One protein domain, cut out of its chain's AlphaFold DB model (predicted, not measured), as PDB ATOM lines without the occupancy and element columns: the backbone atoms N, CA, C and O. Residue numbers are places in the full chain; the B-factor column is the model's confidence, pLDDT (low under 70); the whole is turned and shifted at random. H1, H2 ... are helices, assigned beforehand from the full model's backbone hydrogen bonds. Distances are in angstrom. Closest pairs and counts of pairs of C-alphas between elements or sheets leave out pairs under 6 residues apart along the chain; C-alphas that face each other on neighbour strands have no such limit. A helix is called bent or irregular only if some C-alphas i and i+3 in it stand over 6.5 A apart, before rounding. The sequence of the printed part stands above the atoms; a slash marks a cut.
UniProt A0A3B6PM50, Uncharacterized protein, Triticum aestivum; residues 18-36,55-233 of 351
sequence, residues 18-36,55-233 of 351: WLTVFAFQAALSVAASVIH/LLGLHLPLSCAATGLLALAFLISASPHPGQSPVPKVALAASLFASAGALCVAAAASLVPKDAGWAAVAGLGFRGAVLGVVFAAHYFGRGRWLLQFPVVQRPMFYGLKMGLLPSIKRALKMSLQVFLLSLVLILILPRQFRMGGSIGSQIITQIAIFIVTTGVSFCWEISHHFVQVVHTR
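Overview. This is residues 18 to 36 and 55 to 233 of the 351 residues of an uncharacterized protein of Triticum aestivum (UniProt A0A3B6PM50). Four helices, H1 to H4, stand side by side in a curved row, and the long helix H6 runs over the hollow side of that row; H5 folds against H6 as the other half of a long hairpin and meets the row at H4. H1, H2, H3, H4 and H6 make a bundle, helices packed lengthwise, part aligned and part crossed. The printed part has 198 residues with six named helices, H1 to H6 in chain order, and no named strand: the class is all helix. It is compact, with a radius of gyration of the C-alphas of 17.4 A, and only just elongated, spanning 54 by 36 by 29 A.

Arrangement. Start at H6, residues 199 to 231, and H5, residues 156 to 188, which touch as a helical hairpin; look at Ala 171 and Phe 218, whose C-alphas, the closest, are 5.0 A apart, at a shallow tilt of 34 degrees, only just short of steep. H6 and H3, residues 86 to 111, are the hubs, touching three helices each. They touch each other through residues 212 to 216 and 101 to 108 alone, closest at the C-alphas of Val 216 and Cys 104, 7.3 A. H1, residues 18 to 36, touches H6 with residues 21 to 28 alone, closest at the C-alphas of Val 21 and Val 227, 6.4 A. H2, residues 55 to 77, touches H1, closest at the C-alphas of Ser 63 and Ser 29, 6.3 A. H2 and H3 form a helical hairpin at 20 degrees, the C-alphas of Ala 66 and Ala 100 closest at 4.2 A. H3 and H4, residues 118 to 141, form another at a steep tilt of 38 degrees; Ala 102 and Gly 128 have the closest C-alphas, 3.9 A. H4 touches H5 with residues 127 to 135 alone, closest at the C-alphas of Leu 131 and Val 178, 6.6 A. H3 and H5 are apart. Every O i to N i+4 pair is within hydrogen-bond range in H1, H4 and H6, against 17 of 19 in H2, 20 of 22 in H3 and 26 of 29 in H5.

Along the chain. Find C-alpha 199 at (449.914, 404.337, 312.463); from there H6 runs 47.6 A to C-alpha 231 at (438.174, 359.766, 300.669). H5 is 45.8 A long, with a kink of 33 degrees near residue 165, and is only just irregular: C-alphas 162 and 165 are 6.9 A apart. H3 measures 38.8 A, H4 34.1 A, H2 33.0 A and H1 26.8 A, beginning at C-alpha 18 (433.749, 364.464, 295.151).

Size, cuts and confidence. The farthest C-alphas, of Gly 83 and Ser 198, are 55.2 A apart. Residues 37 to 54 are not printed; C-alphas 36 and 55 are 12.5 A apart across this cut. The link from H4 to H5, residues 142 to 155, is long. Mean pLDDT of the printed part is 71.2, with 76 residues under 70, among them 76 to 89 and 106 to 121.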
ATOM      1  N   TRP A  18     433.346 363.150 295.653       68.00
ATOM      2  CA  TRP A  18     433.749 364.464 295.151       68.00
ATOM      3  C   TRP A  18     432.591 365.459 295.137       68.00
ATOM      4  O   TRP A  18     432.767 366.586 295.590       68.00
ATOM      5  N   LEU A  19     431.388 365.045 294.732       73.94
ATOM      6  CA  LEU A  19     430.174 365.860 294.857       73.94
ATOM      7  C   LEU A  19     429.925 366.306 296.304       73.94
ATOM      8  O   LEU A  19     429.584 367.464 296.521       73.94
ATOM      9  N   THR A  20     430.157 365.446 297.303       73.94
ATOM     10  CA  THR A  20     430.033 365.851 298.714       73.94
ATOM     11  C   THR A  20     431.111 366.842 299.143       73.94
ATOM     12  O   THR A  20     430.817 367.740 299.927       73.94
ATOM     13  N   VAL A  21     432.330 366.738 298.601       70.69
ATOM     14  CA  VAL A  21     433.401 367.727 298.808       70.69
ATOM     15  C   VAL A  21     433.007 369.067 298.198       70.69
ATOM     16  O   VAL A  21     433.089 370.085 298.880       70.69
ATOM     17  N   PHE A  22     432.506 369.076 296.964       70.62
ATOM     18  CA  PHE A  22     432.029 370.291 296.307       70.62
ATOM     19  C   PHE A  22     430.834 370.916 297.030       70.62
ATOM     20  O   PHE A  22     430.818 372.126 297.237       70.62
ATOM     21  N   ALA A  23     429.866 370.111 297.473       76.06
ATOM     22  CA  ALA A  23     428.700 370.587 298.210       76.06
ATOM     23  C   ALA A  23     429.083 371.164 299.582       76.06
ATOM     24  O   ALA A  23     428.617 372.240 299.951       76.06
ATOM     25  N   PHE A  24     429.971 370.490 300.319       73.06
ATOM     26  CA  PHE A  24     430.492 370.989 301.592       73.06
ATOM     27  C   PHE A  24     431.274 372.291 301.406       73.06
ATOM     28  O   PHE A  24     431.090 373.248 302.159       73.06
ATOM     29  N   GLN A  25     432.099 372.362 300.360       72.19
ATOM     30  CA  GLN A  25     432.867 373.556 300.050       72.19
ATOM     31  C   GLN A  25     431.965 374.729 299.648       72.19
ATOM     32  O   GLN A  25     432.167 375.851 300.117       72.19
ATOM     33  N   ALA A  26     430.932 374.477 298.843       69.75
ATOM     34  CA  ALA A  26     429.917 375.467 298.506       69.75
ATOM     35  C   ALA A  26     429.176 375.953 299.763       69.75
ATOM     36  O   ALA A  26     429.023 377.158 299.953       69.75
ATOM     37  N   ALA A  27     428.804 375.051 300.676       71.50
ATOM     38  CA  ALA A  27     428.147 375.405 301.934       71.50
ATOM     39  C   ALA A  27     429.027 376.285 302.840       71.50
ATOM     40  O   ALA A  27     428.550 377.293 303.358       71.50
ATOM     41  N   LEU A  28     430.320 375.965 302.982       67.88
ATOM     42  CA  LEU A  28     431.295 376.804 303.696       67.88
ATOM     43  C   LEU A  28     431.411 378.204 303.079       67.88
ATOM     44  O   LEU A  28     431.480 379.198 303.800       67.88
ATOM     45  N   SER A  29     431.385 378.285 301.750       66.81
ATOM     46  CA  SER A  29     431.461 379.546 301.000       66.81
ATOM     47  C   SER A  29     430.226 380.413 301.212       66.81
ATOM     48  O   SER A  29     430.331 381.625 301.417       66.81
ATOM     49  N   VAL A  30     429.049 379.786 301.189       68.12
ATOM     50  CA  VAL A  30     427.770 380.442 301.468       68.12
ATOM     51  C   VAL A  30     427.734 380.908 302.919       68.12
ATOM     52  O   VAL A  30     427.424 382.069 303.160       68.12
ATOM     53  N   ALA A  31     428.130 380.070 303.879       65.06
ATOM     54  CA  ALA A  31     428.180 380.435 305.293       65.06
ATOM     55  C   ALA A  31     429.132 381.613 305.552       65.06
ATOM     56  O   ALA A  31     428.751 382.573 306.220       65.06
ATOM     57  N   ALA A  32     430.333 381.594 304.964       63.94
ATOM     58  CA  ALA A  32     431.266 382.716 305.036       63.94
ATOM     59  C   ALA A  32     430.656 383.996 304.439       63.94
ATOM     60  O   ALA A  32     430.746 385.065 305.040       63.94
ATOM     61  N   SER A  33     429.963 383.885 303.303       63.31
ATOM     62  CA  SER A  33     429.292 385.019 302.652       63.31
ATOM     63  C   SER A  33     428.131 385.574 303.486       63.31
ATOM     64  O   SER A  33     427.970 386.787 303.582       63.31
ATOM     65  N   VAL A  34     427.351 384.709 304.137       61.94
ATOM     66  CA  VAL A  34     426.249 385.098 305.030       61.94
ATOM     67  C   VAL A  34     426.776 385.789 306.284       61.94
ATOM     68  O   VAL A  34     426.232 386.817 306.676       61.94
ATOM     69  N   ILE A  35     427.858 385.286 306.885       58.31
ATOM     70  CA  ILE A  35     428.517 385.945 308.022       58.31
ATOM     71  C   ILE A  35     429.026 387.328 307.602       58.31
ATOM     72  O   ILE A  35     428.828 388.296 308.328       58.31
ATOM     73  N   HIS A  36     429.606 387.455 306.407       58.22
ATOM     74  CA  HIS A  36     430.013 388.751 305.863       58.22
ATOM     75  C   HIS A  36     428.834 389.715 305.658       58.22
ATOM     76  O   HIS A  36     428.945 390.892 305.998       58.22
ATOM     77  N   LEU A  55     428.275 395.222 294.036       48.12
ATOM     78  CA  LEU A  55     429.372 394.778 294.912       48.12
ATOM     79  C   LEU A  55     429.037 393.469 295.642       48.12
ATOM     80  O   LEU A  55     429.888 392.584 295.721       48.12
ATOM     81  N   LEU A  56     427.787 393.299 296.094       52.75
ATOM     82  CA  LEU A  56     427.293 391.987 296.534       52.75
ATOM     83  C   LEU A  56     427.327 390.963 295.386       52.75
ATOM     84  O   LEU A  56     427.690 389.806 295.599       52.75
ATOM     85  N   GLY A  57     426.986 391.405 294.171       52.38
ATOM     86  CA  GLY A  57     426.980 390.589 292.958       52.38
ATOM     87  C   GLY A  57     428.359 390.082 292.535       52.38
ATOM     88  O   GLY A  57     428.422 389.028 291.916       52.38
ATOM     89  N   LEU A  58     429.453 390.767 292.901       53.88
ATOM     90  CA  LEU A  58     430.831 390.322 292.638       53.88
ATOM     91  C   LEU A  58     431.403 389.414 293.741       53.88
ATOM     92  O   LEU A  58     432.247 388.563 293.469       53.88
ATOM     93  N   HIS A  59     430.943 389.558 294.984       63.19
ATOM     94  CA  HIS A  59     431.449 388.768 296.110       63.19
ATOM     95  C   HIS A  59     431.131 387.272 295.961       63.19
ATOM     96  O   HIS A  59     431.982 386.414 296.200       63.19
ATOM     97  N   LEU A  60     429.911 386.957 295.519       62.28
ATOM     98  CA  LEU A  60     429.462 385.584 295.297       62.28
ATOM     99  C   LEU A  60     430.268 384.846 294.204       62.28
ATOM    100  O   LEU A  60     430.771 383.761 294.499       62.28
ATOM    101  N   PRO A  61     430.477 385.392 292.988       58.97
ATOM    102  CA  PRO A  61     431.281 384.727 291.967       58.97
ATOM    103  C   PRO A  61     432.758 384.614 292.359       58.97
ATOM    104  O   PRO A  61     433.360 383.585 292.066       58.97
ATOM    105  N   LEU A  62     433.343 385.595 293.064       64.69
ATOM    106  CA  LEU A  62     434.729 385.490 293.547       64.69
ATOM    107  C   LEU A  62     434.892 384.399 294.617       64.69
ATOM    108  O   LEU A  62     435.867 383.650 294.583       64.69
ATOM    109  N   SER A  63     433.932 384.277 295.537       67.56
ATOM    110  CA  SER A  63     433.920 383.228 296.566       67.56
ATOM    111  C   SER A  63     433.720 381.835 295.951       67.56
ATOM    112  O   SER A  63     434.458 380.896 296.262       67.56
ATOM    113  N   CYS A  64     432.795 381.705 294.993       64.69
ATOM    114  CA  CYS A  64     432.597 380.475 294.222       64.69
ATOM    115  C   CYS A  64     433.834 380.102 293.387       64.69
ATOM    116  O   CYS A  64     434.209 378.933 293.329       64.69
ATOM    117  N   ALA A  65     434.512 381.078 292.778       71.56
ATOM    118  CA  ALA A  65     435.741 380.834 292.028       71.56
ATOM    119  C   ALA A  65     436.880 380.369 292.950       71.56
ATOM    120  O   ALA A  65     437.521 379.359 292.666       71.56
ATOM    121  N   ALA A  66     437.092 381.039 294.087       72.62
ATOM    122  CA  ALA A  66     438.119 380.656 295.056       72.62
ATOM    123  C   ALA A  66     437.916 379.224 295.578       72.62
ATOM    124  O   ALA A  66     438.870 378.470 295.769       72.62
ATOM    125  N   THR A  67     436.662 378.827 295.765       70.62
ATOM    126  CA  THR A  67     436.310 377.506 296.290       70.62
ATOM    127  C   THR A  67     436.310 376.407 295.242       70.62
ATOM    128  O   THR A  67     436.741 375.293 295.548       70.62
ATOM    129  N   GLY A  68     435.956 376.720 293.995       70.69
ATOM    130  CA  GLY A  68     436.188 375.840 292.851       70.69
ATOM    131  C   GLY A  68     437.678 375.558 292.636       70.69
ATOM    132  O   GLY A  68     438.069 374.401 292.493       70.69
ATOM    133  N   LEU A  69     438.527 376.591 292.701       74.38
ATOM    134  CA  LEU A  69     439.986 376.459 292.567       74.38
ATOM    135  C   LEU A  69     440.592 375.640 293.709       74.38
ATOM    136  O   LEU A  69     441.467 374.808 293.481       74.38
ATOM    137  N   LEU A  70     440.094 375.823 294.930       74.19
ATOM    138  CA  LEU A  70     440.492 375.034 296.089       74.19
ATOM    139  C   LEU A  70     440.116 373.556 295.953       74.19
ATOM    140  O   LEU A  70     440.949 372.679 296.183       74.19
ATOM    141  N   ALA A  71     438.868 373.271 295.584       71.88
ATOM    142  CA  ALA A  71     438.414 371.905 295.373       71.88
ATOM    143  C   ALA A  71     439.223 371.234 294.254       71.88
ATOM    144  O   ALA A  71     439.640 370.086 294.402       71.88
ATOM    145  N   LEU A  72     439.538 371.976 293.188       69.62
ATOM    146  CA  LEU A  72     440.410 371.522 292.111       69.62
ATOM    147  C   LEU A  72     441.853 371.271 292.587       69.62
ATOM    148  O   LEU A  72     442.453 370.262 292.224       69.62
ATOM    149  N   ALA A  73     442.408 372.133 293.441       70.75
ATOM    150  CA  ALA A  73     443.740 371.945 294.016       70.75
ATOM    151  C   ALA A  73     443.812 370.673 294.876       70.75
ATOM    152  O   ALA A  73     444.774 369.906 294.771       70.75
ATOM    153  N   PHE A  74     442.777 370.407 295.678       72.25
ATOM    154  CA  PHE A  74     442.669 369.170 296.449       72.25
ATOM    155  C   PHE A  74     442.430 367.948 295.563       72.25
ATOM    156  O   PHE A  74     443.031 366.912 295.817       72.25
ATOM    157  N   LEU A  75     441.636 368.066 294.498       72.00
ATOM    158  CA  LEU A  75     441.454 367.020 293.486       72.00
ATOM    159  C   LEU A  75     442.775 366.604 292.846       72.00
ATOM    160  O   LEU A  75     443.086 365.418 292.767       72.00
ATOM    161  N   ILE A  76     443.561 367.584 292.405       67.38
ATOM    162  CA  ILE A  76     444.855 367.347 291.764       67.38
ATOM    163  C   ILE A  76     445.843 366.747 292.771       67.38
ATOM    164  O   ILE A  76     446.576 365.824 292.421       67.38
ATOM    165  N   SER A  77     445.834 367.232 294.017       67.50
ATOM    166  CA  SER A  77     446.768 366.794 295.063       67.50
ATOM    167  C   SER A  77     446.432 365.417 295.639       67.50
ATOM    168  O   SER A  77     447.336 364.636 295.901       67.50
ATOM    169  N   ALA A  78     445.147 365.106 295.818       62.81
ATOM    170  CA  ALA A  78     444.667 363.828 296.341       62.81
ATOM    171  C   ALA A  78     444.432 362.786 295.231       62.81
ATOM    172  O   ALA A  78     443.961 361.680 295.511       62.81
ATOM    173  N   SER A  79     444.734 363.122 293.969       61.03
ATOM    174  CA  SER A  79     444.588 362.192 292.854       61.03
ATOM    175  C   SER A  79     445.562 361.019 293.018       61.03
ATOM    176  O   SER A  79     446.774 361.232 293.055       61.03
ATOM    177  N   PRO A  80     445.080 359.767 293.044       53.06
ATOM    178  CA  PRO A  80     445.913 358.595 293.321       53.06
ATOM    179  C   PRO A  80     446.800 358.171 292.147       53.06
ATOM    180  O   PRO A  80     447.502 357.179 292.269       53.06
ATOM    181  N   HIS A  81     446.734 358.841 290.989       51.53
ATOM    182  CA  HIS A  81     447.403 358.372 289.771       51.53
ATOM    183  C   HIS A  81     448.929 358.565 289.850       51.53
ATOM    184  O   HIS A  81     449.389 359.698 289.651       51.53
ATOM    185  N   PRO A  82     449.725 357.487 290.029       46.66
ATOM    186  CA  PRO A  82     451.176 357.576 290.185       46.66
ATOM    187  C   PRO A  82     451.921 357.624 288.840       46.66
ATOM    188  O   PRO A  82     453.144 357.669 288.825       46.66
ATOM    189  N   GLY A  83     451.211 357.586 287.705       45.38
ATOM    190  CA  GLY A  83     451.822 357.423 286.378       45.38
ATOM    191  C   GLY A  83     452.371 358.698 285.728       45.38
ATOM    192  O   GLY A  83     452.989 358.614 284.676       45.38
ATOM    193  N   GLN A  84     452.149 359.877 286.309       43.59
ATOM    194  CA  GLN A  84     452.678 361.137 285.773       43.59
ATOM    195  C   GLN A  84     453.562 361.811 286.808       43.59
ATOM    196  O   GLN A  84     453.273 361.731 288.003       43.59
ATOM    197  N   SER A  85     454.611 362.491 286.334       50.19
ATOM    198  CA  SER A  85     455.560 363.169 287.209       50.19
ATOM    199  C   SER A  85     454.807 364.065 288.212       50.19
ATOM    200  O   SER A  85     453.886 364.798 287.836       50.19
ATOM    201  N   PRO A  86     455.134 363.986 289.513       60.12
ATOM    202  CA  PRO A  86     454.409 364.718 290.553       60.12
ATOM    203  C   PRO A  86     454.593 366.239 290.428       60.12
ATOM    204  O   PRO A  86     453.742 367.012 290.857       60.12
ATOM    205  N   VAL A  87     455.678 366.674 289.787       60.84
ATOM    206  CA  VAL A  87     456.113 368.073 289.684       60.84
ATOM    207  C   VAL A  87     455.087 368.996 288.993       60.84
ATOM    208  O   VAL A  87     454.703 369.989 289.613       60.84
ATOM    209  N   PRO A  88     454.566 368.703 287.780       69.44
ATOM    210  CA  PRO A  88     453.566 369.550 287.119       69.44
ATOM    211  C   PRO A  88     452.242 369.640 287.888       69.44
ATOM    212  O   PRO A  88     451.631 370.705 287.932       69.44
ATOM    213  N   LYS A  89     451.810 368.554 288.542       69.88
ATOM    214  CA  LYS A  89     450.567 368.532 289.333       69.88
ATOM    215  C   LYS A  89     450.692 369.361 290.608       69.88
ATOM    216  O   LYS A  89     449.773 370.100 290.949       69.88
ATOM    217  N   VAL A  90     451.839 369.273 291.279       72.06
ATOM    218  CA  VAL A  90     452.146 370.063 292.478       72.06
ATOM    219  C   VAL A  90     452.256 371.547 292.137       72.06
ATOM    220  O   VAL A  90     451.680 372.371 292.842       72.06
ATOM    221  N   ALA A  91     452.920 371.893 291.032       76.88
ATOM    222  CA  ALA A  91     453.015 373.277 290.570       76.88
ATOM    223  C   ALA A  91     451.632 373.857 290.221       76.88
ATOM    224  O   ALA A  91     451.292 374.961 290.649       76.88
ATOM    225  N   LEU A  92     450.800 373.081 289.517       77.94
ATOM    226  CA  LEU A  92     449.430 373.465 289.191       77.94
ATOM    227  C   LEU A  92     448.593 373.654 290.464       77.94
ATOM    228  O   LEU A  92     447.989 374.707 290.647       77.94
ATOM    229  N   ALA A  93     448.612 372.698 291.391       79.06
ATOM    230  CA  ALA A  93     447.887 372.810 292.653       79.06
ATOM    231  C   ALA A  93     448.377 373.992 293.512       79.06
ATOM    232  O   ALA A  93     447.557 374.711 294.078       79.06
ATOM    233  N   ALA A  94     449.684 374.264 293.553       79.81
ATOM    234  CA  ALA A  94     450.236 375.437 294.230       79.81
ATOM    235  C   ALA A  94     449.747 376.755 293.604       79.81
ATOM    236  O   ALA A  94     449.374 377.677 294.329       79.81
ATOM    237  N   SER A  95     449.676 376.834 292.269       77.81
ATOM    238  CA  SER A  95     449.121 378.002 291.568       77.81
ATOM    239  C   SER A  95     447.623 378.202 291.854       77.81
ATOM    240  O   SER A  95     447.156 379.329 292.046       77.81
ATOM    241  N   LEU A  96     446.872 377.106 291.988       78.94
ATOM    242  CA  LEU A  96     445.459 377.127 292.358       78.94
ATOM    243  C   LEU A  96     445.256 377.576 293.816       78.94
ATOM    244  O   LEU A  96     444.368 378.377 294.087       78.94
ATOM    245  N   PHE A  97     446.122 377.162 294.745       80.25
ATOM    246  CA  PHE A  97     446.109 377.678 296.120       80.25
ATOM    247  C   PHE A  97     446.444 379.173 296.188       80.25
ATOM    248  O   PHE A  97     445.786 379.913 296.921       80.25
ATOM    249  N   ALA A  98     447.424 379.636 295.407       79.56
ATOM    250  CA  ALA A  98     447.788 381.051 295.332       79.56
ATOM    251  C   ALA A  98     446.635 381.909 294.784       79.56
ATOM    252  O   ALA A  98     446.287 382.932 295.374       79.56
ATOM    253  N   SER A  99     446.001 381.471 293.693       76.88
ATOM    254  CA  SER A  99     444.842 382.157 293.106       76.88
ATOM    255  C   SER A  99     443.616 382.141 294.028       76.88
ATOM    256  O   SER A  99     442.979 383.179 294.200       76.88
ATOM    257  N   ALA A 100     443.334 381.025 294.708       79.31
ATOM    258  CA  ALA A 100     442.280 380.961 295.720       79.31
ATOM    259  C   ALA A 100     442.551 381.925 296.888       79.31
ATOM    260  O   ALA A 100     441.652 382.649 297.308       79.31
ATOM    261  N   GLY A 101     443.796 382.004 297.372       76.44
ATOM    262  CA  GLY A 101     444.174 382.939 298.433       76.44
ATOM    263  C   GLY A 101     444.069 384.405 298.016       76.44
ATOM    264  O   GLY A 101     443.554 385.224 298.779       76.44
ATOM    265  N   ALA A 102     444.482 384.728 296.787       76.00
ATOM    266  CA  ALA A 102     444.312 386.057 296.208       76.00
ATOM    267  C   ALA A 102     442.831 386.457 296.153       76.00
ATOM    268  O   ALA A 102     442.477 387.548 296.597       76.00
ATOM    269  N   LEU A 103     441.962 385.557 295.684       74.56
ATOM    270  CA  LEU A 103     440.524 385.800 295.559       74.56
ATOM    271  C   LEU A 103     439.816 385.898 296.915       74.56
ATOM    272  O   LEU A 103     438.990 386.790 297.088       74.56
ATOM    273  N   CYS A 104     440.153 385.056 297.895       71.25
ATOM    274  CA  CYS A 104     439.561 385.122 299.237       71.25
ATOM    275  C   CYS A 104     439.883 386.446 299.943       71.25
ATOM    276  O   CYS A 104     439.008 387.069 300.544       71.25
ATOM    277  N   VAL A 105     441.135 386.900 299.857       70.00
ATOM    278  CA  VAL A 105     441.568 388.144 300.508       70.00
ATOM    279  C   VAL A 105     441.111 389.378 299.720       70.00
ATOM    280  O   VAL A 105     440.751 390.384 300.330       70.00
ATOM    281  N   ALA A 106     441.027 389.298 298.388       66.94
ATOM    282  CA  ALA A 106     440.426 390.341 297.554       66.94
ATOM    283  C   ALA A 106     438.904 390.458 297.755       66.94
ATOM    284  O   ALA A 106     438.376 391.566 297.766       66.94
ATOM    285  N   ALA A 107     438.189 389.355 297.987       66.31
ATOM    286  CA  ALA A 107     436.772 389.395 298.347       66.31
ATOM    287  C   ALA A 107     436.564 390.091 299.706       66.31
ATOM    288  O   ALA A 107     435.705 390.967 299.830       66.31
ATOM    289  N   ALA A 108     437.425 389.802 300.689       62.69
ATOM    290  CA  ALA A 108     437.438 390.485 301.986       62.69
ATOM    291  C   ALA A 108     437.866 391.969 301.894       62.69
ATOM    292  O   ALA A 108     437.529 392.765 302.769       62.69
ATOM    293  N   ALA A 109     438.558 392.366 300.818       60.34
ATOM    294  CA  ALA A 109     438.953 393.750 300.544       60.34
ATOM    295  C   ALA A 109     437.777 394.676 300.208       60.34
ATOM    296  O   ALA A 109     437.921 395.892 300.290       60.34
ATOM    297  N   SER A 110     436.604 394.130 299.877       57.03
ATOM    298  CA  SER A 110     435.372 394.920 299.713       57.03
ATOM    299  C   SER A 110     434.956 395.679 300.989       57.03
ATOM    300  O   SER A 110     434.121 396.578 300.929       57.03
ATOM    301  N   LEU A 111     435.577 395.358 302.132       52.84
ATOM    302  CA  LEU A 111     435.406 396.018 303.431       52.84
ATOM    303  C   LEU A 111     436.358 397.212 303.657       52.84
ATOM    304  O   LEU A 111     436.299 397.862 304.702       52.84
ATOM    305  N   VAL A 112     437.260 397.494 302.715       54.47
ATOM    306  CA  VAL A 112     438.252 398.575 302.810       54.47
ATOM    307  C   VAL A 112     437.593 399.947 302.583       54.47
ATOM    308  O   VAL A 112     436.684 400.061 301.759       54.47
ATOM    309  N   PRO A 113     438.025 401.011 303.294       53.28
ATOM    310  CA  PRO A 113     437.509 402.367 303.100       53.28
ATOM    311  C   PRO A 113     437.577 402.841 301.637       53.28
ATOM    312  O   PRO A 113     438.553 402.594 300.931       53.28
ATOM    313  N   LYS A 114     436.526 403.566 301.226       52.47
ATOM    314  CA  LYS A 114     436.211 404.040 299.860       52.47
ATOM    315  C   LYS A 114     437.298 404.869 299.159       52.47
ATOM    316  O   LYS A 114     437.202 405.059 297.954       52.47
ATOM    317  N   ASP A 115     438.325 405.301 299.885       55.53
ATOM    318  CA  ASP A 115     439.413 406.146 299.377       55.53
ATOM    319  C   ASP A 115     440.635 405.323 298.921       55.53
ATOM    320  O   ASP A 115     441.661 405.863 298.504       55.53
ATOM    321  N   ALA A 116     440.554 403.993 299.020       56.22
ATOM    322  CA  ALA A 116     441.623 403.093 298.626       56.22
ATOM    323  C   ALA A 116     441.676 402.945 297.097       56.22
ATOM    324  O   ALA A 116     440.839 402.284 296.486       56.22
ATOM    325  N   GLY A 117     442.691 403.546 296.472       62.69
ATOM    326  CA  GLY A 117     442.948 403.381 295.041       62.69
ATOM    327  C   GLY A 117     443.232 401.923 294.645       62.69
ATOM    328  O   GLY A 117     443.595 401.090 295.478       62.69
ATOM    329  N   TRP A 118     443.138 401.619 293.346       66.38
ATOM    330  CA  TRP A 118     443.376 400.280 292.775       66.38
ATOM    331  C   TRP A 118     444.700 399.630 293.207       66.38
ATOM    332  O   TRP A 118     444.771 398.412 293.350       66.38
ATOM    333  N   ALA A 119     445.731 400.431 293.489       66.88
ATOM    334  CA  ALA A 119     447.008 399.956 294.019       66.88
ATOM    335  C   ALA A 119     446.877 399.269 295.395       66.88
ATOM    336  O   ALA A 119     447.559 398.279 295.656       66.88
ATOM    337  N   ALA A 120     445.970 399.730 296.262       66.06
ATOM    338  CA  ALA A 120     445.714 399.107 297.559       66.06
ATOM    339  C   ALA A 120     444.969 397.769 297.411       66.06
ATOM    340  O   ALA A 120     445.285 396.806 298.110       66.06
ATOM    341  N   VAL A 121     444.034 397.681 296.456       69.88
ATOM    342  CA  VAL A 121     443.329 396.433 296.116       69.88
ATOM    343  C   VAL A 121     444.306 395.406 295.540       69.88
ATOM    344  O   VAL A 121     444.335 394.261 295.992       69.88
ATOM    345  N   ALA A 122     445.172 395.827 294.614       72.31
ATOM    346  CA  ALA A 122     446.232 394.987 294.062       72.31
ATOM    347  C   ALA A 122     447.219 394.524 295.148       72.31
ATOM    348  O   ALA A 122     447.581 393.350 295.193       72.31
ATOM    349  N   GLY A 123     447.602 395.412 296.073       72.00
ATOM    350  CA  GLY A 123     448.459 395.074 297.211       72.00
ATOM    351  C   GLY A 123     447.829 394.051 298.161       72.00
ATOM    352  O   GLY A 123     448.521 393.167 298.669       72.00
ATOM    353  N   LEU A 124     446.514 394.120 298.374       72.50
ATOM    354  CA  LEU A 124     445.787 393.174 299.220       72.50
ATOM    355  C   LEU A 124     445.586 391.815 298.526       72.50
ATOM    356  O   LEU A 124     445.784 390.779 299.158       72.50
ATOM    357  N   GLY A 125     445.314 391.807 297.218       75.06
ATOM    358  CA  GLY A 125     445.309 390.589 296.399       75.06
ATOM    359  C   GLY A 125     446.680 389.908 296.347       75.06
ATOM    360  O   GLY A 125     446.769 388.694 296.511       75.06
ATOM    361  N   PHE A 126     447.764 390.683 296.225       78.88
ATOM    362  CA  PHE A 126     449.136 390.173 296.290       78.88
ATOM    363  C   PHE A 126     449.444 389.532 297.648       78.88
ATOM    364  O   PHE A 126     449.990 388.432 297.701       78.88
ATOM    365  N   ARG A 127     449.024 390.162 298.754       76.25
ATOM    366  CA  ARG A 127     449.105 389.546 300.087       76.25
ATOM    367  C   ARG A 127     448.338 388.226 300.116       76.25
ATOM    368  O   ARG A 127     448.908 387.228 300.531       76.25
ATOM    369  N   GLY A 128     447.111 388.193 299.596       79.62
ATOM    370  CA  GLY A 128     446.325 386.968 299.389       79.62
ATOM    371  C   GLY A 128     447.070 385.864 298.636       79.62
ATOM    372  O   GLY A 128     447.060 384.707 299.057       79.62
ATOM    373  N   ALA A 129     447.764 386.215 297.555       83.12
ATOM    374  CA  ALA A 129     448.554 385.268 296.776       83.12
ATOM    375  C   ALA A 129     449.733 384.706 297.583       83.12
ATOM    376  O   ALA A 129     449.919 383.490 297.629       83.12
ATOM    377  N   VAL A 130     450.491 385.569 298.272       82.56
ATOM    378  CA  VAL A 130     451.613 385.162 299.141       82.56
ATOM    379  C   VAL A 130     451.138 384.185 300.216       82.56
ATOM    380  O   VAL A 130     451.785 383.170 300.463       82.56
ATOM    381  N   LEU A 131     449.975 384.443 300.811       80.50
ATOM    382  CA  LEU A 131     449.348 383.559 301.795       80.50
ATOM    383  C   LEU A 131     449.038 382.177 301.222       80.50
ATOM    384  O   LEU A 131     449.388 381.166 301.830       80.50
ATOM    385  N   GLY A 132     448.419 382.136 300.039       83.38
ATOM    386  CA  GLY A 132     448.123 380.888 299.343       83.38
ATOM    387  C   GLY A 132     449.388 380.098 298.996       83.38
ATOM    388  O   GLY A 132     449.408 378.879 299.153       83.38
ATOM    389  N   VAL A 133     450.476 380.780 298.618       85.38
ATOM    390  CA  VAL A 133     451.785 380.153 298.363       85.38
ATOM    391  C   VAL A 133     452.397 379.581 299.640       85.38
ATOM    392  O   VAL A 133     452.869 378.447 299.625       85.38
ATOM    393  N   VAL A 134     452.374 380.318 300.755       84.44
ATOM    394  CA  VAL A 134     452.880 379.820 302.048       84.44
ATOM    395  C   VAL A 134     452.093 378.592 302.496       84.44
ATOM    396  O   VAL A 134     452.688 377.601 302.930       84.44
ATOM    397  N   PHE A 135     450.767 378.616 302.340       82.69
ATOM    398  CA  PHE A 135     449.927 377.462 302.638       82.69
ATOM    399  C   PHE A 135     450.270 376.269 301.740       82.69
ATOM    400  O   PHE A 135     450.481 375.169 302.250       82.69
ATOM    401  N   ALA A 136     450.395 376.480 300.426       84.25
ATOM    402  CA  ALA A 136     450.803 375.443 299.485       84.25
ATOM    403  C   ALA A 136     452.172 374.855 299.861       84.25
ATOM    404  O   ALA A 136     452.312 373.642 299.973       84.25
ATOM    405  N   ALA A 137     453.170 375.693 300.142       85.19
ATOM    406  CA  ALA A 137     454.497 375.247 300.552       85.19
ATOM    407  C   ALA A 137     454.455 374.426 301.848       85.19
ATOM    408  O   ALA A 137     455.119 373.395 301.940       85.19
ATOM    409  N   HIS A 138     453.644 374.822 302.832       83.94
ATOM    410  CA  HIS A 138     453.452 374.032 304.045       83.94
ATOM    411  C   HIS A 138     452.727 372.704 303.772       83.94
ATOM    412  O   HIS A 138     453.098 371.666 304.327       83.94
ATOM    413  N   TYR A 139     451.709 372.727 302.912       80.75
ATOM    414  CA  TYR A 139     450.939 371.558 302.505       80.75
ATOM    415  C   TYR A 139     451.825 370.520 301.807       80.75
ATOM    416  O   TYR A 139     451.864 369.352 302.209       80.75
ATOM    417  N   PHE A 140     452.603 370.970 300.820       81.94
ATOM    418  CA  PHE A 140     453.522 370.130 300.069       81.94
ATOM    419  C   PHE A 140     454.746 369.733 300.911       81.94
ATOM    420  O   PHE A 140     455.038 368.553 301.060       81.94
ATOM    421  N   GLY A 141     455.417 370.660 301.589       78.50
ATOM    422  CA  GLY A 141     456.606 370.343 302.395       78.50
ATOM    423  C   GLY A 141     456.373 369.300 303.499       78.50
ATOM    424  O   GLY A 141     457.312 368.651 303.949       78.50
ATOM    425  N   ARG A 142     455.122 369.101 303.932       78.50
ATOM    426  CA  ARG A 142     454.730 368.081 304.919       78.50
ATOM    427  C   ARG A 142     454.202 366.778 304.307       78.50
ATOM    428  O   ARG A 142     453.738 365.929 305.063       78.50
ATOM    429  N   GLY A 143     454.223 366.624 302.982       72.06
ATOM    430  CA  GLY A 143     453.716 365.435 302.290       72.06
ATOM    431  C   GLY A 143     452.203 365.234 302.432       72.06
ATOM    432  O   GLY A 143     451.721 364.109 302.330       72.06
ATOM    433  N   ARG A 144     451.430 366.301 302.691       73.81
ATOM    434  CA  ARG A 144     449.985 366.207 302.990       73.81
ATOM    435  C   ARG A 144     449.095 365.955 301.776       73.81
ATOM    436  O   ARG A 144     447.885 365.798 301.938       73.81
ATOM    437  N   TRP A 145     449.689 365.906 300.586       72.81
ATOM    438  CA  TRP A 145     449.029 365.418 299.376       72.81
ATOM    439  C   TRP A 145     448.763 363.906 299.435       72.81
ATOM    440  O   TRP A 145     447.904 363.405 298.721       72.81
ATOM    441  N   LEU A 146     449.479 363.169 300.294       72.62
ATOM    442  CA  LEU A 146     449.242 361.745 300.499       72.62
ATOM    443  C   LEU A 146     448.001 361.542 301.374       72.62
ATOM    444  O   LEU A 146     447.925 362.026 302.505       72.62
ATOM    445  N   LEU A 147     447.041 360.781 300.853       71.88
ATOM    446  CA  LEU A 147     445.887 360.306 301.610       71.88
ATOM    447  C   LEU A 147     446.359 359.366 302.725       71.88
ATOM    448  O   LEU A 147     446.792 358.247 302.465       71.88
ATOM    449  N   GLN A 148     446.272 359.821 303.974       72.31
ATOM    450  CA  GLN A 148     446.558 358.982 305.136       72.31
ATOM    451  C   GLN A 148     445.275 358.310 305.613       72.31
ATOM    452  O   GLN A 148     444.351 358.988 306.071       72.31
ATOM    453  N   PHE A 149     445.247 356.981 305.536       67.56
ATOM    454  CA  PHE A 149     444.165 356.168 306.076       67.56
ATOM    455  C   PHE A 149     444.193 356.206 307.614       67.56
ATOM    456  O   PHE A 149     445.242 355.957 308.212       67.56
ATOM    457  N   PRO A 150     443.073 356.532 308.283       62.72
ATOM    458  CA  PRO A 150     443.006 356.486 309.736       62.72
ATOM    459  C   PRO A 150     443.059 355.031 310.222       62.72
ATOM    460  O   PRO A 150     442.349 354.176 309.698       62.72
ATOM    461  N   VAL A 151     443.851 354.779 311.270       54.50
ATOM    462  CA  VAL A 151     444.065 353.444 311.877       54.50
ATOM    463  C   VAL A 151     442.764 352.815 312.404       54.50
ATOM    464  O   VAL A 151     442.657 351.601 312.490       54.50
ATOM    465  N   VAL A 152     441.744 353.625 312.719       55.56
ATOM    466  CA  VAL A 152     440.410 353.148 313.119       55.56
ATOM    467  C   VAL A 152     439.353 353.869 312.289       55.56
ATOM    468  O   VAL A 152     439.197 355.090 312.400       55.56
ATOM    469  N   GLN A 153     438.599 353.126 311.476       61.28
ATOM    470  CA  GLN A 153     437.460 353.654 310.722       61.28
ATOM    471  C   GLN A 153     436.302 353.984 311.671       61.28
ATOM    472  O   GLN A 153     435.438 353.160 311.958       61.28
ATOM    473  N   ARG A 154     436.286 355.211 312.191       65.44
ATOM    474  CA  ARG A 154     435.180 355.725 313.011       65.44
ATOM    475  C   ARG A 154     434.067 356.304 312.124       65.44
ATOM    476  O   ARG A 154     434.348 356.723 310.999       65.44
ATOM    477  N   PRO A 155     432.819 356.398 312.624       69.81
ATOM    478  CA  PRO A 155     431.745 357.078 311.905       69.81
ATOM    479  C   PRO A 155     432.155 358.503 311.509       69.81
ATOM    480  O   PRO A 155     432.867 359.180 312.256       69.81
ATOM    481  N   MET A 156     431.679 358.972 310.352       68.25
ATOM    482  CA  MET A 156     432.105 360.232 309.720       68.25
ATOM    483  C   MET A 156     432.079 361.432 310.676       68.25
ATOM    484  O   MET A 156     433.024 362.217 310.709       68.25
ATOM    485  N   PHE A 157     431.033 361.540 311.500       72.62
ATOM    486  CA  PHE A 157     430.898 362.609 312.487       72.62
ATOM    487  C   PHE A 157     432.046 362.623 313.509       72.62
ATOM    488  O   PHE A 157     432.616 363.676 313.793       72.62
ATOM    489  N   TYR A 158     432.445 361.453 314.017       74.06
ATOM    490  CA  TYR A 158     433.569 361.338 314.947       74.06
ATOM    491  C   TYR A 158     434.906 361.618 314.258       74.06
ATOM    492  O   TYR A 158     435.758 362.286 314.841       74.06
ATOM    493  N   GLY A 159     435.075 361.164 313.012       74.25
ATOM    494  CA  GLY A 159     436.254 361.483 312.202       74.25
ATOM    495  C   GLY A 159     436.415 362.990 311.978       74.25
ATOM    496  O   GLY A 159     437.505 363.531 312.160       74.25
ATOM    497  N   LEU A 160     435.321 363.689 311.664       75.44
ATOM    498  CA  LEU A 160     435.312 365.142 311.483       75.44
ATOM    499  C   LEU A 160     435.581 365.881 312.804       75.44
ATOM    500  O   LEU A 160     436.431 366.769 312.851       75.44
ATOM    501  N   LYS A 161     434.922 365.467 313.896       81.19
ATOM    502  CA  LYS A 161     435.093 366.066 315.231       81.19
ATOM    503  C   LYS A 161     436.543 366.000 315.716       81.19
ATOM    504  O   LYS A 161     437.051 366.983 316.250       81.19
ATOM    505  N   MET A 162     437.224 364.874 315.498       78.19
ATOM    506  CA  MET A 162     438.624 364.694 315.909       78.19
ATOM    507  C   MET A 162     439.597 365.590 315.135       78.19
ATOM    508  O   MET A 162     440.656 365.930 315.658       78.19
ATOM    509  N   GLY A 163     439.249 366.008 313.915       76.62
ATOM    510  CA  GLY A 163     440.073 366.916 313.116       76.62
ATOM    511  C   GLY A 163     439.888 368.393 313.428       76.62
ATOM    512  O   GLY A 163     440.760 369.185 313.080       76.62
ATOM    513  N   LEU A 164     438.809 368.786 314.111       80.25
ATOM    514  CA  LEU A 164     438.467 370.195 314.313       80.25
ATOM    515  C   LEU A 164     439.512 370.936 315.161       80.25
ATOM    516  O   LEU A 164     440.086 371.929 314.717       80.25
ATOM    517  N   LEU A 165     439.809 370.428 316.359       83.62
ATOM    518  CA  LEU A 165     440.750 371.071 317.285       83.62
ATOM    519  C   LEU A 165     442.193 371.107 316.733       83.62
ATOM    520  O   LEU A 165     442.827 372.166 316.784       83.62
ATOM    521  N   PRO A 166     442.722 370.011 316.141       84.94
ATOM    522  CA  PRO A 166     444.005 370.052 315.446       84.94
ATOM    523  C   PRO A 166     444.030 371.047 314.280       84.94
ATOM    524  O   PRO A 166     445.046 371.718 314.095       84.94
ATOM    525  N   SER A 167     442.933 371.169 313.525       81.94
ATOM    526  CA  SER A 167     442.824 372.121 312.411       81.94
ATOM    527  C   SER A 167     442.882 373.564 312.901       81.94
ATOM    528  O   SER A 167     443.654 374.348 312.358       81.94
ATOM    529  N   ILE A 168     442.177 373.902 313.990       81.44
ATOM    530  CA  ILE A 168     442.252 375.234 314.620       81.44
ATOM    531  C   ILE A 168     443.691 375.548 315.047       81.44
ATOM    532  O   ILE A 168     444.229 376.602 314.709       81.44
ATOM    533  N   LYS A 169     444.352 374.617 315.747       86.88
ATOM    534  CA  LYS A 169     445.731 374.811 316.223       86.88
ATOM    535  C   LYS A 169     446.712 375.038 315.067       86.88
ATOM    536  O   LYS A 169     447.608 375.875 315.170       86.88
ATOM    537  N   ARG A 170     446.560 374.296 313.964       84.88
ATOM    538  CA  ARG A 170     447.395 374.449 312.760       84.88
ATOM    539  C   ARG A 170     447.104 375.752 312.032       84.88
ATOM    540  O   ARG A 170     448.052 376.449 311.689       84.88
ATOM    541  N   ALA A 171     445.829 376.091 311.854       82.56
ATOM    542  CA  ALA A 171     445.407 377.334 311.226       82.56
ATOM    543  C   ALA A 171     445.963 378.546 311.982       82.56
ATOM    544  O   ALA A 171     446.552 379.425 311.361       82.56
ATOM    545  N   LEU A 172     445.891 378.552 313.317       83.19
ATOM    546  CA  LEU A 172     446.492 379.597 314.154       83.19
ATOM    547  C   LEU A 172     448.012 379.673 313.986       83.19
ATOM    548  O   LEU A 172     448.560 380.760 313.817       83.19
ATOM    549  N   LYS A 173     448.704 378.527 313.982       87.44
ATOM    550  CA  LYS A 173     450.158 378.482 313.780       87.44
ATOM    551  C   LYS A 173     450.564 379.045 312.414       87.44
ATOM    552  O   LYS A 173     451.501 379.836 312.345       87.44
ATOM    553  N   MET A 174     449.866 378.646 311.352       81.25
ATOM    554  CA  MET A 174     450.084 379.160 309.997       81.25
ATOM    555  C   MET A 174     449.816 380.660 309.933       81.25
ATOM    556  O   MET A 174     450.643 381.409 309.425       81.25
ATOM    557  N   SER A 175     448.709 381.108 310.524       81.31
ATOM    558  CA  SER A 175     448.302 382.516 310.532       81.31
ATOM    559  C   SER A 175     449.289 383.393 311.291       81.31
ATOM    560  O   SER A 175     449.552 384.514 310.874       81.31
ATOM    561  N   LEU A 176     449.910 382.875 312.353       85.94
ATOM    562  CA  LEU A 176     450.980 383.571 313.063       85.94
ATOM    563  C   LEU A 176     452.237 383.735 312.191       85.94
ATOM    564  O   LEU A 176     452.811 384.819 312.143       85.94
ATOM    565  N   GLN A 177     452.651 382.688 311.471       84.31
ATOM    566  CA  GLN A 177     453.796 382.763 310.547       84.31
ATOM    567  C   GLN A 177     453.536 383.764 309.418       84.31
ATOM    568  O   GLN A 177     454.371 384.607 309.098       84.31
ATOM    569  N   VAL A 178     452.334 383.694 308.863       80.12
ATOM    570  CA  VAL A 178     451.794 384.614 307.870       80.12
ATOM    571  C   VAL A 178     451.762 386.057 308.375       80.12
ATOM    572  O   VAL A 178     452.100 386.974 307.634       80.12
ATOM    573  N   PHE A 179     451.357 386.273 309.624       81.00
ATOM    574  CA  PHE A 179     451.272 387.597 310.228       81.00
ATOM    575  C   PHE A 179     452.655 388.235 310.347       81.00
ATOM    576  O   PHE A 179     452.842 389.385 309.953       81.00
ATOM    577  N   LEU A 180     453.647 387.461 310.796       84.25
ATOM    578  CA  LEU A 180     455.043 387.896 310.824       84.25
ATOM    579  C   LEU A 180     455.559 388.214 309.415       84.25
ATOM    580  O   LEU A 180     456.192 389.248 309.209       84.25
ATOM    581  N   LEU A 181     455.226 387.382 308.424       82.56
ATOM    582  CA  LEU A 181     455.585 387.632 307.027       82.56
ATOM    583  C   LEU A 181     454.904 388.894 306.472       82.56
ATOM    584  O   LEU A 181     455.534 389.663 305.753       82.56
ATOM    585  N   SER A 182     453.643 389.146 306.836       76.31
ATOM    586  CA  SER A 182     452.900 390.361 306.478       76.31
ATOM    587  C   SER A 182     453.559 391.612 307.063       76.31
ATOM    588  O   SER A 182     453.697 392.610 306.356       76.31
ATOM    589  N   LEU A 183     454.034 391.556 308.313       79.56
ATOM    590  CA  LEU A 183     454.783 392.652 308.935       79.56
ATOM    591  C   LEU A 183     456.080 392.957 308.179       79.56
ATOM    592  O   LEU A 183     456.343 394.118 307.869       79.56
ATOM    593  N   VAL A 184     456.849 391.927 307.819       82.19
ATOM    594  CA  VAL A 184     458.063 392.082 307.001       82.19
ATOM    595  C   VAL A 184     457.718 392.652 305.623       82.19
ATOM    596  O   VAL A 184     458.372 393.580 305.149       82.19
ATOM    597  N   LEU A 185     456.641 392.170 304.999       74.50
ATOM    598  CA  LEU A 185     456.218 392.644 303.687       74.50
ATOM    599  C   LEU A 185     455.831 394.127 303.711       74.50
ATOM    600  O   LEU A 185     456.134 394.838 302.766       74.50
ATOM    601  N   ILE A 186     455.228 394.636 304.788       72.38
ATOM    602  CA  ILE A 186     454.915 396.071 304.940       72.38
ATOM    603  C   ILE A 186     456.169 396.950 304.963       72.38
ATOM    604  O   ILE A 186     456.096 398.107 304.540       72.38
ATOM    605  N   LEU A 187     457.294 396.428 305.462       72.88
ATOM    606  CA  LEU A 187     458.574 397.139 305.472       72.88
ATOM    607  C   LEU A 187     459.201 397.195 304.074       72.88
ATOM    608  O   LEU A 187     459.817 398.197 303.727       72.88
ATOM    609  N   ILE A 188     459.011 396.142 303.276       75.06
ATOM    610  CA  ILE A 188     459.610 395.996 301.941       75.06
ATOM    611  C   ILE A 188     458.737 396.636 300.848       75.06
ATOM    612  O   ILE A 188     459.253 397.134 299.848       75.06
ATOM    613  N   LEU A 189     457.409 396.624 301.006       67.44
ATOM    614  CA  LEU A 189     456.488 397.028 299.948       67.44
ATOM    615  C   LEU A 189     456.461 398.563 299.778       67.44
ATOM    616  O   LEU A 189     456.284 399.284 300.767       67.44
ATOM    617  N   PRO A 190     456.560 399.078 298.535       67.19
ATOM    618  CA  PRO A 190     456.519 400.510 298.256       67.19
ATOM    619  C   PRO A 190     455.291 401.196 298.865       67.19
ATOM    620  O   PRO A 190     454.194 400.635 298.886       67.19
ATOM    621  N   ARG A 191     455.453 402.446 299.322       65.38
ATOM    622  CA  ARG A 191     454.425 403.214 300.059       65.38
ATOM    623  C   ARG A 191     453.079 403.313 299.317       65.38
ATOM    624  O   ARG A 191     452.046 403.373 299.969       65.38
ATOM    625  N   GLN A 192     453.099 403.238 297.985       58.38
ATOM    626  CA  GLN A 192     451.935 403.190 297.080       58.38
ATOM    627  C   GLN A 192     451.054 401.931 297.209       58.38
ATOM    628  O   GLN A 192     449.879 401.970 296.862       58.38
ATOM    629  N   PHE A 193     451.598 400.824 297.724       57.44
ATOM    630  CA  PHE A 193     450.861 399.584 297.995       57.44
ATOM    631  C   PHE A 193     450.483 399.429 299.478       57.44
ATOM    632  O   PHE A 193     449.845 398.445 299.860       57.44
ATOM    633  N   ARG A 194     450.887 400.370 300.347       62.25
ATOM    634  CA  ARG A 194     450.388 400.445 301.728       62.25
ATOM    635  C   ARG A 194     449.047 401.171 301.708       62.25
ATOM    636  O   ARG A 194     448.912 402.180 301.024       62.25
ATOM    637  N   MET A 195     448.077 400.707 302.502       57.62
ATOM    638  CA  MET A 195     446.940 401.561 302.857       57.62
ATOM    639  C   MET A 195     447.501 402.863 303.442       57.62
ATOM    640  O   MET A 195     448.194 402.840 304.466       57.62
ATOM    641  N   GLY A 196     447.250 403.980 302.760       55.47
ATOM    642  CA  GLY A 196     447.553 405.308 303.276       55.47
ATOM    643  C   GLY A 196     446.757 405.544 304.558       55.47
ATOM    644  O   GLY A 196     445.566 405.251 304.607       55.47
ATOM    645  N   GLY A 197     447.419 406.016 305.615       61.78
ATOM    646  CA  GLY A 197     446.764 406.259 306.898       61.78
ATOM    647  C   GLY A 197     447.733 406.431 308.066       61.78
ATOM    648  O   GLY A 197     448.928 406.151 307.957       61.78
ATOM    649  N   SER A 198     447.185 406.893 309.192       67.94
ATOM    650  CA  SER A 198     447.868 406.969 310.491       67.94
ATOM    651  C   SER A 198     448.366 405.588 310.955       67.94
ATOM    652  O   SER A 198     447.806 404.558 310.573       67.94
ATOM    653  N   ILE A 199     449.378 405.558 311.829       71.81
ATOM    654  CA  ILE A 199     449.914 404.337 312.463       71.81
ATOM    655  C   ILE A 199     448.780 403.484 313.064       71.81
ATOM    656  O   ILE A 199     448.761 402.268 312.877       71.81
ATOM    657  N   GLY A 200     447.777 404.113 313.688       66.50
ATOM    658  CA  GLY A 200     446.612 403.412 314.245       66.50
ATOM    659  C   GLY A 200     445.757 402.697 313.190       66.50
ATOM    660  O   GLY A 200     445.307 401.574 313.407       66.50
ATOM    661  N   SER A 201     445.600 403.287 312.001       66.88
ATOM    662  CA  SER A 201     444.884 402.661 310.880       66.88
ATOM    663  C   SER A 201     445.631 401.432 310.349       66.88
ATOM    664  O   SER A 201     445.014 400.417 310.013       66.88
ATOM    665  N   GLN A 202     446.967 401.469 310.350       68.62
ATOM    666  CA  GLN A 202     447.784 400.322 309.951       68.62
ATOM    667  C   GLN A 202     447.686 399.161 310.948       68.62
ATOM    668  O   GLN A 202     447.598 398.014 310.514       68.62
ATOM    669  N   ILE A 203     447.624 399.443 312.255       71.88
ATOM    670  CA  ILE A 203     447.424 398.419 313.296       71.88
ATOM    671  C   ILE A 203     446.064 397.732 313.118       71.88
ATOM    672  O   ILE A 203     446.001 396.506 313.057       71.88
ATOM    673  N   ILE A 204     444.989 398.507 312.943       68.25
ATOM    674  CA  ILE A 204     443.638 397.967 312.706       68.25
ATOM    675  C   ILE A 204     443.612 397.109 311.434       68.25
ATOM    676  O   ILE A 204     443.050 396.016 311.427       68.25
ATOM    677  N   THR A 205     444.284 397.562 310.373       69.50
ATOM    678  CA  THR A 205     444.389 396.815 309.112       69.50
ATOM    679  C   THR A 205     445.139 395.491 309.298       69.50
ATOM    680  O   THR A 205     444.743 394.481 308.724       69.50
ATOM    681  N   GLN A 206     446.197 395.453 310.113       73.00
ATOM    682  CA  GLN A 206     446.916 394.209 310.413       73.00
ATOM    683  C   GLN A 206     446.091 393.232 311.248       73.00
ATOM    684  O   GLN A 206     446.111 392.038 310.964       73.00
ATOM    685  N   ILE A 207     445.330 393.725 312.227       73.06
ATOM    686  CA  ILE A 207     444.404 392.896 313.009       73.06
ATOM    687  C   ILE A 207     443.318 392.316 312.095       73.06
ATOM    688  O   ILE A 207     443.039 391.121 312.151       73.06
ATOM    689  N   ALA A 208     442.756 393.127 311.197       69.81
ATOM    690  CA  ALA A 208     441.764 392.668 310.230       69.81
ATOM    691  C   ALA A 208     442.339 391.603 309.282       69.81
ATOM    692  O   ALA A 208     441.723 390.557 309.085       69.81
ATOM    693  N   ILE A 209     443.548 391.818 308.750       70.50
ATOM    694  CA  ILE A 209     444.243 390.825 307.920       70.50
ATOM    695  C   ILE A 209     444.501 389.547 308.721       70.50
ATOM    696  O   ILE A 209     444.270 388.462 308.203       70.50
ATOM    697  N   PHE A 210     444.920 389.636 309.983       75.56
ATOM    698  CA  PHE A 210     445.121 388.463 310.835       75.56
ATOM    699  C   PHE A 210     443.828 387.657 311.033       75.56
ATOM    700  O   PHE A 210     443.833 386.435 310.881       75.56
ATOM    701  N   ILE A 211     442.705 388.327 311.304       73.38
ATOM    702  CA  ILE A 211     441.396 387.676 311.464       73.38
ATOM    703  C   ILE A 211     440.976 386.987 310.161       73.38
ATOM    704  O   ILE A 211     440.637 385.803 310.171       73.38
ATOM    705  N   VAL A 212     441.052 387.701 309.032       72.81
ATOM    706  CA  VAL A 212     440.687 387.164 307.713       72.81
ATOM    707  C   VAL A 212     441.578 385.974 307.358       72.81
ATOM    708  O   VAL A 212     441.075 384.904 307.030       72.81
ATOM    709  N   THR A 213     442.896 386.108 307.484       73.62
ATOM    710  CA  THR A 213     443.851 385.032 307.168       73.62
ATOM    711  C   THR A 213     443.684 383.809 308.057       73.62
ATOM    712  O   THR A 213     443.800 382.690 307.557       73.62
ATOM    713  N   THR A 214     443.335 383.998 309.330       75.81
ATOM    714  CA  THR A 214     443.003 382.897 310.243       75.81
ATOM    715  C   THR A 214     441.736 382.174 309.812       75.81
ATOM    716  O   THR A 214     441.730 380.944 309.769       75.81
ATOM    717  N   GLY A 215     440.697 382.914 309.419       75.50
ATOM    718  CA  GLY A 215     439.469 382.341 308.872       75.50
ATOM    719  C   GLY A 215     439.725 381.522 307.607       75.50
ATOM    720  O   GLY A 215     439.329 380.360 307.537       75.50
ATOM    721  N   VAL A 216     440.460 382.076 306.638       75.69
ATOM    722  CA  VAL A 216     440.761 381.364 305.384       75.69
ATOM    723  C   VAL A 216     441.672 380.150 305.636       75.69
ATOM    724  O   VAL A 216     441.405 379.072 305.111       75.69
ATOM    725  N   SER A 217     442.680 380.262 306.512       78.56
ATOM    726  CA  SER A 217     443.542 379.136 306.937       78.56
ATOM    727  C   SER A 217     442.772 378.021 307.628       78.56
ATOM    728  O   SER A 217     443.043 376.842 307.400       78.56
ATOM    729  N   PHE A 218     441.793 378.379 308.453       79.06
ATOM    730  CA  PHE A 218     440.915 377.411 309.088       79.06
ATOM    731  C   PHE A 218     440.025 376.703 308.063       79.06
ATOM    732  O   PHE A 218     439.933 375.477 308.098       79.06
ATOM    733  N   CYS A 219     439.447 377.441 307.110       77.81
ATOM    734  CA  CYS A 219     438.704 376.854 305.996       77.81
ATOM    735  C   CYS A 219     439.583 375.901 305.170       77.81
ATOM    736  O   CYS A 219     439.161 374.794 304.866       77.81
ATOM    737  N   TRP A 220     440.828 376.271 304.867       81.62
ATOM    738  CA  TRP A 220     441.767 375.390 304.170       81.62
ATOM    739  C   TRP A 220     442.031 374.077 304.925       81.62
ATOM    740  O   TRP A 220     441.954 373.000 304.330       81.62
ATOM    741  N   GLU A 221     442.329 374.142 306.228       83.00
ATOM    742  CA  GLU A 221     442.609 372.947 307.044       83.00
ATOM    743  C   GLU A 221     441.355 372.082 307.248       83.00
ATOM    744  O   GLU A 221     441.448 370.856 307.180       83.00
ATOM    745  N   ILE A 222     440.172 372.685 307.436       79.44
ATOM    746  CA  ILE A 222     438.929 371.920 307.600       79.44
ATOM    747  C   ILE A 222     438.524 371.229 306.295       79.44
ATOM    748  O   ILE A 222     438.105 370.074 306.330       79.44
ATOM    749  N   SER A 223     438.706 371.889 305.148       78.31
ATOM    750  CA  SER A 223     438.458 371.307 303.828       78.31
ATOM    751  C   SER A 223     439.432 370.173 303.534       78.31
ATOM    752  O   SER A 223     439.011 369.124 303.054       78.31
ATOM    753  N   HIS A 224     440.717 370.333 303.876       79.38
ATOM    754  CA  HIS A 224     441.695 369.249 303.760       79.38
ATOM    755  C   HIS A 224     441.295 368.039 304.605       79.38
ATOM    756  O   HIS A 224     441.234 366.923 304.088       79.38
ATOM    757  N   HIS A 225     440.968 368.260 305.881       80.25
ATOM    758  CA  HIS A 225     440.541 367.188 306.778       80.25
ATOM    759  C   HIS A 225     439.249 366.523 306.290       80.25
ATOM    760  O   HIS A 225     439.117 365.302 306.353       80.25
ATOM    761  N   PHE A 226     438.311 367.299 305.747       77.44
ATOM    762  CA  PHE A 226     437.080 366.778 305.161       77.44
ATOM    763  C   PHE A 226     437.358 365.887 303.947       77.44
ATOM    764  O   PHE A 226     436.877 364.755 303.907       77.44
ATOM    765  N   VAL A 227     438.174 366.356 302.995       78.25
ATOM    766  CA  VAL A 227     438.611 365.568 301.832       78.25
ATOM    767  C   VAL A 227     439.263 364.273 302.302       78.25
ATOM    768  O   VAL A 227     438.905 363.200 301.826       78.25
ATOM    769  N   GLN A 228     440.150 364.347 303.292       78.31
ATOM    770  CA  GLN A 228     440.797 363.167 303.847       78.31
ATOM    771  C   GLN A 228     439.767 362.178 304.411       78.31
ATOM    772  O   GLN A 228     439.740 361.028 303.985       78.31
ATOM    773  N   VAL A 229     438.863 362.620 305.290       76.94
ATOM    774  CA  VAL A 229     437.838 361.760 305.906       76.94
ATOM    775  C   VAL A 229     436.903 361.139 304.866       76.94
ATOM    776  O   VAL A 229     436.624 359.941 304.938       76.94
ATOM    777  N   VAL A 230     436.429 361.922 303.893       75.44
ATOM    778  CA  VAL A 230     435.512 361.452 302.844       75.44
ATOM    779  C   VAL A 230     436.191 360.432 301.935       75.44
ATOM    780  O   VAL A 230     435.594 359.401 301.616       75.44
ATOM    781  N   HIS A 231     437.445 360.670 301.551       73.50
ATOM    782  CA  HIS A 231     438.174 359.766 300.669       73.50
ATOM    783  C   HIS A 231     438.676 358.505 301.369       73.50
ATOM    784  O   HIS A 231     438.727 357.465 300.722       73.50
ATOM    785  N   THR A 232     438.959 358.551 302.673       71.75
ATOM    786  CA  THR A 232     439.399 357.376 303.449       71.75
ATOM    787  C   THR A 232     438.254 356.589 304.088       71.75
ATOM    788  O   THR A 232     438.490 355.646 304.847       71.75
ATOM    789  N   ARG A 233     436.998 356.989 303.843       73.25
ATOM    790  CA  ARG A 233     435.818 356.283 304.356       73.25
ATOM    791  C   ARG A 233     435.726 354.892 303.726       73.25
ATOM    792  O   ARG A 233     435.902 354.767 302.512       73.25
TER     793      ARG A 233